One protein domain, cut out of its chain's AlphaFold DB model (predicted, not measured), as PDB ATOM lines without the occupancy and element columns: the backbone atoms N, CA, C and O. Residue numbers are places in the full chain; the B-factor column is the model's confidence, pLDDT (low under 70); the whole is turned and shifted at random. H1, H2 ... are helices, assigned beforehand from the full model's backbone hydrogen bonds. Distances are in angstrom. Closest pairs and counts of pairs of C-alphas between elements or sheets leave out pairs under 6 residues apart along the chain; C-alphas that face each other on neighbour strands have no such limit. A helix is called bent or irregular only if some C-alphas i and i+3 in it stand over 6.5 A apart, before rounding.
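What this domain is: This is residues 7 to 56 of the 56 residues of the protein "Uncharacterized protein DUF2559" of Pseudomonas mandelii (UniProt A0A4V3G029). Picture two separate helices at the ends of a long link, with no core between them: the bent helix H1 comes first, then the link of residues 28 to 43, then the shorter H2, which reaches away from H1. Residues 7 to 16 of H1 stick out at one end, and residues 51 to 56, of which 51 to 54 belong to H2, at the other. The printed part has 50 residues with two named helices, H1 then H2, and no named strand; its class is all helix. The whole is extended, with a radius of gyration of the C-alphas of 15.5 A, and flat, spanning 42 by 33 by 16 A.

Where its parts are: Find C-alpha 7 at (26.396, -28.918, -67.341), where H1, residues 7 to 27, begins. By its hydrogen bonds it was assigned as one helix, but it is bent: C-alphas 15 and 18 are 7.7 A apart. Arm H1a, residues 7 to 15, measures 12.3 A from first to last C-alpha; arm H1b, residues 18 to 27, measures 14.5 A and ends at C-alpha 27, (5.648, -37.397, -48.776). Go on to C-alpha 44, where H2, residues 44 to 54, begins; it runs 15.8 A to C-alpha 54 at (29.672, -60.693, -43.631).

How they stand to each other: At the bend, H1a and H1b stand at a steep tilt of 59 degrees. Look next at H2: H1a and H2 are apart, and so are H1b and H2, with no C-alpha of the one within 8 A of the other. In H1a, H1b and H2 every O i to N i+4 pair is within hydrogen-bond range.

The domain as a whole: The C-alphas of Ile 8 and Ala 56, the two farthest apart, are 46.1 A apart. The printed part has no cut and ends at the chain's last residue, 56. The link from H1 to H2 is long, with 16 residues. Mean pLDDT of the printed part is 85.9; look for values under 70 at residues 53, 55 and 56.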
ATOM      1  N   GLN A   7      25.854 -29.697 -68.462       94.00
ATOM      2  CA  GLN A   7      26.396 -28.918 -67.341       94.00
ATOM      3  C   GLN A   7      25.295 -28.188 -66.566       94.00
ATOM      4  O   GLN A   7      25.280 -28.220 -65.338       94.00
ATOM      5  N   ILE A   8      24.314 -27.626 -67.278       93.50
ATOM      6  CA  ILE A   8      23.155 -26.961 -66.671       93.50
ATOM      7  C   ILE A   8      22.339 -27.972 -65.854       93.50
ATOM      8  O   ILE A   8      21.991 -27.699 -64.705       93.50
ATOM      9  N   LYS A   9      22.110 -29.180 -66.389       92.75
ATOM     10  CA  LYS A   9      21.418 -30.258 -65.659       92.75
ATOM     11  C   LYS A   9      22.158 -30.662 -64.381       92.75
ATOM     12  O   LYS A   9      21.530 -30.834 -63.339       92.75
ATOM     13  N   LYS A  10      23.487 -30.796 -64.448       95.00
ATOM     14  CA  LYS A  10      24.321 -31.140 -63.286       95.00
ATOM     15  C   LYS A  10      24.286 -30.051 -62.216       95.00
ATOM     16  O   LYS A  10      24.121 -30.377 -61.044       95.00
ATOM     17  N   ALA A  11      24.396 -28.783 -62.611       94.62
ATOM     18  CA  ALA A  11      24.317 -27.652 -61.689       94.62
ATOM     19  C   ALA A  11      22.948 -27.587 -60.996       94.62
ATOM     20  O   ALA A  11      22.870 -27.436 -59.777       94.62
ATOM     21  N   TRP A  12      21.870 -27.786 -61.759       93.88
ATOM     22  CA  TRP A  12      20.518 -27.840 -61.211       93.88
ATOM     23  C   TRP A  12      20.358 -28.993 -60.211       93.88
ATOM     24  O   TRP A  12      19.916 -28.779 -59.082       93.88
ATOM     25  N   PHE A  13      20.802 -30.200 -60.572       93.81
ATOM     26  CA  PHE A  13      20.770 -31.350 -59.668       93.81
ATOM     27  C   PHE A  13      21.572 -31.094 -58.384       93.81
ATOM     28  O   PHE A  13      21.066 -31.329 -57.289       93.81
ATOM     29  N   ALA A  14      22.794 -30.566 -58.492       91.69
ATOM     30  CA  ALA A  14      23.628 -30.265 -57.332       91.69
ATOM     31  C   ALA A  14      22.951 -29.274 -56.371       91.69
ATOM     32  O   ALA A  14      23.041 -29.459 -55.155       91.69
ATOM     33  N   LYS A  15      22.233 -28.281 -56.913       93.44
ATOM     34  CA  LYS A  15      21.496 -27.275 -56.139       93.44
ATOM     35  C   LYS A  15      20.288 -27.859 -55.402       93.44
ATOM     36  O   LYS A  15      20.092 -27.548 -54.232       93.44
ATOM     37  N   TYR A  16      19.487 -28.698 -56.060       93.69
ATOM     38  CA  TYR A  16      18.177 -29.102 -55.526       93.69
ATOM     39  C   TYR A  16      18.123 -30.509 -54.921       93.69
ATOM     40  O   TYR A  16      17.176 -30.807 -54.193       93.69
ATOM     41  N   ARG A  17      19.125 -31.373 -55.139       91.06
ATOM     42  CA  ARG A  17      19.069 -32.787 -54.707       91.06
ATOM     43  C   ARG A  17      18.744 -32.985 -53.222       91.06
ATOM     44  O   ARG A  17      17.951 -33.863 -52.905       91.06
ATOM     45  N   LYS A  18      19.313 -32.172 -52.317       88.69
ATOM     46  CA  LYS A  18      19.074 -32.293 -50.864       88.69
ATOM     47  C   LYS A  18      17.634 -31.914 -50.500       88.69
ATOM     48  O   LYS A  18      16.966 -32.655 -49.789       88.69
ATOM     49  N   ALA A  19      17.151 -30.783 -51.021       89.62
ATOM     50  CA  ALA A  19      15.795 -30.302 -50.762       89.62
ATOM     51  C   ALA A  19      14.736 -31.259 -51.327       89.62
ATOM     52  O   ALA A  19      13.766 -31.569 -50.639       89.62
ATOM     53  N   ASN A  20      14.964 -31.777 -52.539       92.75
ATOM     54  CA  ASN A  20      14.067 -32.736 -53.177       92.75
ATOM     55  C   ASN A  20      14.021 -34.058 -52.405       92.75
ATOM     56  O   ASN A  20      12.934 -34.559 -52.158       92.75
ATOM     57  N   PHE A  21      15.169 -34.583 -51.963       89.50
ATOM     58  CA  PHE A  21      15.209 -35.799 -51.148       89.50
ATOM     59  C   PHE A  21      14.443 -35.631 -49.828       89.50
ATOM     60  O   PHE A  21      13.591 -36.450 -49.501       89.50
ATOM     61  N   ALA A  22      14.663 -34.524 -49.111       90.44
ATOM     62  CA  ALA A  22      13.912 -34.233 -47.891       90.44
ATOM     63  C   ALA A  22      12.404 -34.070 -48.156       90.44
ATOM     64  O   ALA A  22      11.587 -34.471 -47.334       90.44
ATOM     65  N   ALA A  23      12.009 -33.478 -49.288       92.94
ATOM     66  CA  ALA A  23      10.604 -33.392 -49.679       92.94
ATOM     67  C   ALA A  23      10.004 -34.777 -49.967       92.94
ATOM     68  O   ALA A  23       8.920 -35.062 -49.467       92.94
ATOM     69  N   SER A  24      10.719 -35.649 -50.686       93.25
ATOM     70  CA  SER A  24      10.304 -37.037 -50.923       93.25
ATOM     71  C   SER A  24      10.086 -37.800 -49.617       93.25
ATOM     72  O   SER A  24       9.036 -38.404 -49.442       93.25
ATOM     73  N   LEU A  25      11.007 -37.680 -48.656       91.94
ATOM     74  CA  LEU A  25      10.857 -38.307 -47.339       91.94
ATOM     75  C   LEU A  25       9.588 -37.847 -46.607       91.94
ATOM     76  O   LEU A  25       8.881 -38.669 -46.027       91.94
ATOM     77  N   ARG A  26       9.254 -36.551 -46.675       93.94
ATOM     78  CA  ARG A  26       8.013 -36.028 -46.072       93.94
ATOM     79  C   ARG A  26       6.760 -36.598 -46.732       93.94
ATOM     80  O   ARG A  26       5.789 -36.853 -46.031       93.94
ATOM     81  N   LEU A  27       6.775 -36.793 -48.053       96.25
ATOM     82  CA  LEU A  27       5.648 -37.397 -48.776       96.25
ATOM     83  C   LEU A  27       5.399 -38.843 -48.341       96.25
ATOM     84  O   LEU A  27       4.256 -39.286 -48.320       96.25
ATOM     85  N   GLU A  28       6.455 -39.554 -47.961       95.06
ATOM     86  CA  GLU A  28       6.386 -40.922 -47.443       95.06
ATOM     87  C   GLU A  28       6.067 -40.983 -45.934       95.06
ATOM     88  O   GLU A  28       5.948 -42.067 -45.370       95.06
ATOM     89  N   GLY A  29       5.891 -39.833 -45.269       95.19
ATOM     90  CA  GLY A  29       5.555 -39.745 -43.844       95.19
ATOM     91  C   GLY A  29       6.758 -39.757 -42.897       95.19
ATOM     92  O   GLY A  29       6.575 -39.793 -41.680       95.19
ATOM     93  N   PHE A  30       7.985 -39.692 -43.418       92.44
ATOM     94  CA  PHE A  30       9.185 -39.570 -42.593       92.44
ATOM     95  C   PHE A  30       9.413 -38.122 -42.141       92.44
ATOM     96  O   PHE A  30       9.064 -37.162 -42.833       92.44
ATOM     97  N   VAL A  31      10.064 -37.963 -40.985       90.88
ATOM     98  CA  VAL A  31      10.518 -36.664 -40.468       90.88
ATOM     99  C   VAL A  31      12.012 -36.517 -40.780       90.88
ATOM    100  O   VAL A  31      12.831 -37.028 -40.018       90.88
ATOM    101  N   PRO A  32      12.393 -35.865 -41.896       83.69
ATOM    102  CA  PRO A  32      13.796 -35.728 -42.262       83.69
ATOM    103  C   PRO A  32      14.533 -34.805 -41.286       83.69
ATOM    104  O   PRO A  32      14.088 -33.686 -41.008       83.69
ATOM    105  N   SER A  33      15.694 -35.253 -40.820       84.12
ATOM    106  CA  SER A  33      16.648 -34.454 -40.058       84.12
ATOM    107  C   SER A  33      17.495 -33.585 -40.999       84.12
ATOM    108  O   SER A  33      17.808 -34.008 -42.118       84.12
ATOM    109  N   PRO A  34      17.949 -32.390 -40.567       73.50
ATOM    110  CA  PRO A  34      18.906 -31.583 -41.329       73.50
ATOM    111  C   PRO A  34      20.173 -32.349 -41.759       73.50
ATOM    112  O   PRO A  34      20.766 -32.015 -42.784       73.50
ATOM    113  N   GLY A  35      20.564 -33.388 -41.010       75.56
ATOM    114  CA  GLY A  35      21.746 -34.215 -41.281       75.56
ATOM    115  C   GLY A  35      21.548 -35.351 -42.293       75.56
ATOM    116  O   GLY A  35      22.536 -35.885 -42.796       75.56
ATOM    117  N   ASP A  36      20.313 -35.710 -42.655       73.44
ATOM    118  CA  ASP A  36      20.056 -36.894 -43.499       73.44
ATOM    119  C   ASP A  36      20.603 -36.727 -44.923       73.44
ATOM    120  O   ASP A  36      21.038 -37.680 -45.568       73.44
ATOM    121  N   GLY A  37      20.657 -35.484 -45.411       70.00
ATOM    122  CA  GLY A  37      21.266 -35.144 -46.698       70.00
ATOM    123  C   GLY A  37      22.800 -35.103 -46.683       70.00
ATOM    124  O   GLY A  37      23.406 -34.814 -47.722       70.00
ATOM    125  N   GLU A  38      23.427 -35.325 -45.528       74.69
ATOM    126  CA  GLU A  38      24.878 -35.238 -45.317       74.69
ATOM    127  C   GLU A  38      25.538 -36.594 -45.091       74.69
ATOM    128  O   GLU A  38      26.763 -36.663 -44.976       74.69
ATOM    129  N   ILE A  39      24.750 -37.676 -45.083       71.44
ATOM    130  CA  ILE A  39      25.268 -39.033 -44.943       71.44
ATOM    131  C   ILE A  39      26.223 -39.308 -46.108       71.44
ATOM    132  O   ILE A  39      25.831 -39.483 -47.265       71.44
ATOM    133  N   MET A  40      27.517 -39.317 -45.790       75.06
ATOM    134  CA  MET A  40      28.558 -39.651 -46.745       75.06
ATOM    135  C   MET A  40      28.442 -41.133 -47.078       75.06
ATOM    136  O   MET A  40      28.516 -41.989 -46.195       75.06
ATOM    137  N   LEU A  41      28.295 -41.442 -48.365       77.75
ATOM    138  CA  LEU A  41      28.370 -42.824 -48.817       77.75
ATOM    139  C   LEU A  41      29.744 -43.405 -48.443       77.75
ATOM    140  O   LEU A  41      30.766 -42.719 -48.586       77.75
ATOM    141  N   PRO A  42      29.800 -44.665 -47.985       81.62
ATOM    142  CA  PRO A  42      31.064 -45.299 -47.669       81.62
ATOM    143  C   PRO A  42      31.958 -45.323 -48.909       81.62
ATOM    144  O   PRO A  42      31.524 -45.615 -50.027       81.62
ATOM    145  N   LYS A  43      33.250 -45.050 -48.708       87.12
ATOM    146  CA  LYS A  43      34.247 -45.230 -49.769       87.12
ATOM    147  C   LYS A  43      34.233 -46.690 -50.224       87.12
ATOM    148  O   LYS A  43      34.063 -47.594 -49.405       87.12
ATOM    149  N   ARG A  44      34.515 -46.934 -51.509       87.25
ATOM    150  CA  ARG A  44      34.537 -48.286 -52.104       87.25
ATOM    151  C   ARG A  44      35.306 -49.303 -51.251       87.25
ATOM    152  O   ARG A  44      34.824 -50.408 -51.044       87.25
ATOM    153  N   ALA A  45      36.471 -48.925 -50.725       89.94
ATOM    154  CA  ALA A  45      37.273 -49.793 -49.861       89.94
ATOM    155  C   ALA A  45      36.550 -50.185 -48.557       89.94
ATOM    156  O   ALA A  45      36.585 -51.349 -48.166       89.94
ATOM    157  N   ALA A  46      35.858 -49.236 -47.916       87.62
ATOM    158  CA  ALA A  46      35.086 -49.484 -46.700       87.62
ATOM    159  C   ALA A  46      33.887 -50.404 -46.976       87.62
ATOM    160  O   ALA A  46      33.660 -51.352 -46.228       87.62
ATOM    161  N   ALA A  47      33.188 -50.190 -48.097       87.81
ATOM    162  CA  ALA A  47      32.088 -51.055 -48.523       87.81
ATOM    163  C   ALA A  47      32.557 -52.500 -48.789       87.81
ATOM    164  O   ALA A  47      31.951 -53.453 -48.305       87.81
ATOM    165  N   LEU A  48      33.681 -52.673 -49.496       90.50
ATOM    166  CA  LEU A  48      34.255 -53.997 -49.768       90.50
ATOM    167  C   LEU A  48      34.711 -54.713 -48.490       90.50
ATOM    168  O   LEU A  48      34.544 -55.928 -48.384       90.50
ATOM    169  N   LYS A  49      35.270 -53.980 -47.518       89.12
ATOM    170  CA  LYS A  49      35.654 -54.542 -46.218       89.12
ATOM    171  C   LYS A  49      34.430 -55.062 -45.458       89.12
ATOM    172  O   LYS A  49      34.459 -56.200 -45.002       89.12
ATOM    173  N   ALA A  50      33.357 -54.275 -45.379       86.12
ATOM    174  CA  ALA A  50      32.122 -54.683 -44.706       86.12
ATOM    175  C   ALA A  50      31.533 -55.971 -45.309       86.12
ATOM    176  O   ALA A  50      31.234 -56.906 -44.576       86.12
ATOM    177  N   ILE A  51      31.465 -56.071 -46.642       86.94
ATOM    178  CA  ILE A  51      30.951 -57.272 -47.328       86.94
ATOM    179  C   ILE A  51      31.817 -58.509 -47.046       86.94
ATOM    180  O   ILE A  51      31.287 -59.607 -46.886       86.94
ATOM    181  N   ARG A  52      33.146 -58.358 -46.980       84.19
ATOM    182  CA  ARG A  52      34.057 -59.474 -46.668       84.19
ATOM    183  C   ARG A  52      33.855 -60.007 -45.250       84.19
ATOM    184  O   ARG A  52      33.907 -61.215 -45.075       84.19
ATOM    185  N   HIS A  53      33.591 -59.135 -44.277       68.88
ATOM    186  CA  HIS A  53      33.304 -59.546 -42.899       68.88
ATOM    187  C   HIS A  53      31.941 -60.232 -42.728       68.88
ATOM    188  O   HIS A  53      31.766 -60.955 -41.763       68.88
ATOM    189  N   VAL A  54      30.994 -60.031 -43.651       72.94
ATOM    190  CA  VAL A  54      29.672 -60.693 -43.631       72.94
ATOM    191  C   VAL A  54      29.716 -62.104 -44.236       72.94
ATOM    192  O   VAL A  54      28.812 -62.899 -44.009       72.94
ATOM    193  N   LYS A  55      30.747 -62.424 -45.031       60.84
ATOM    194  CA  LYS A  55      30.917 -63.733 -45.689       60.84
ATOM    195  C   LYS A  55      31.843 -64.706 -44.942       60.84
ATOM    196  O   LYS A  55      32.097 -65.783 -45.476       60.84
ATOM    197  N   ALA A  56      32.377 -64.312 -43.788       52.25
ATOM    198  CA  ALA A  56      33.189 -65.155 -42.907       52.25
ATOM    199  C   ALA A  56      32.318 -65.682 -41.765       52.25
ATOM    200  O   ALA A  56      32.542 -66.843 -41.366       52.25
TER     201      ALA A  56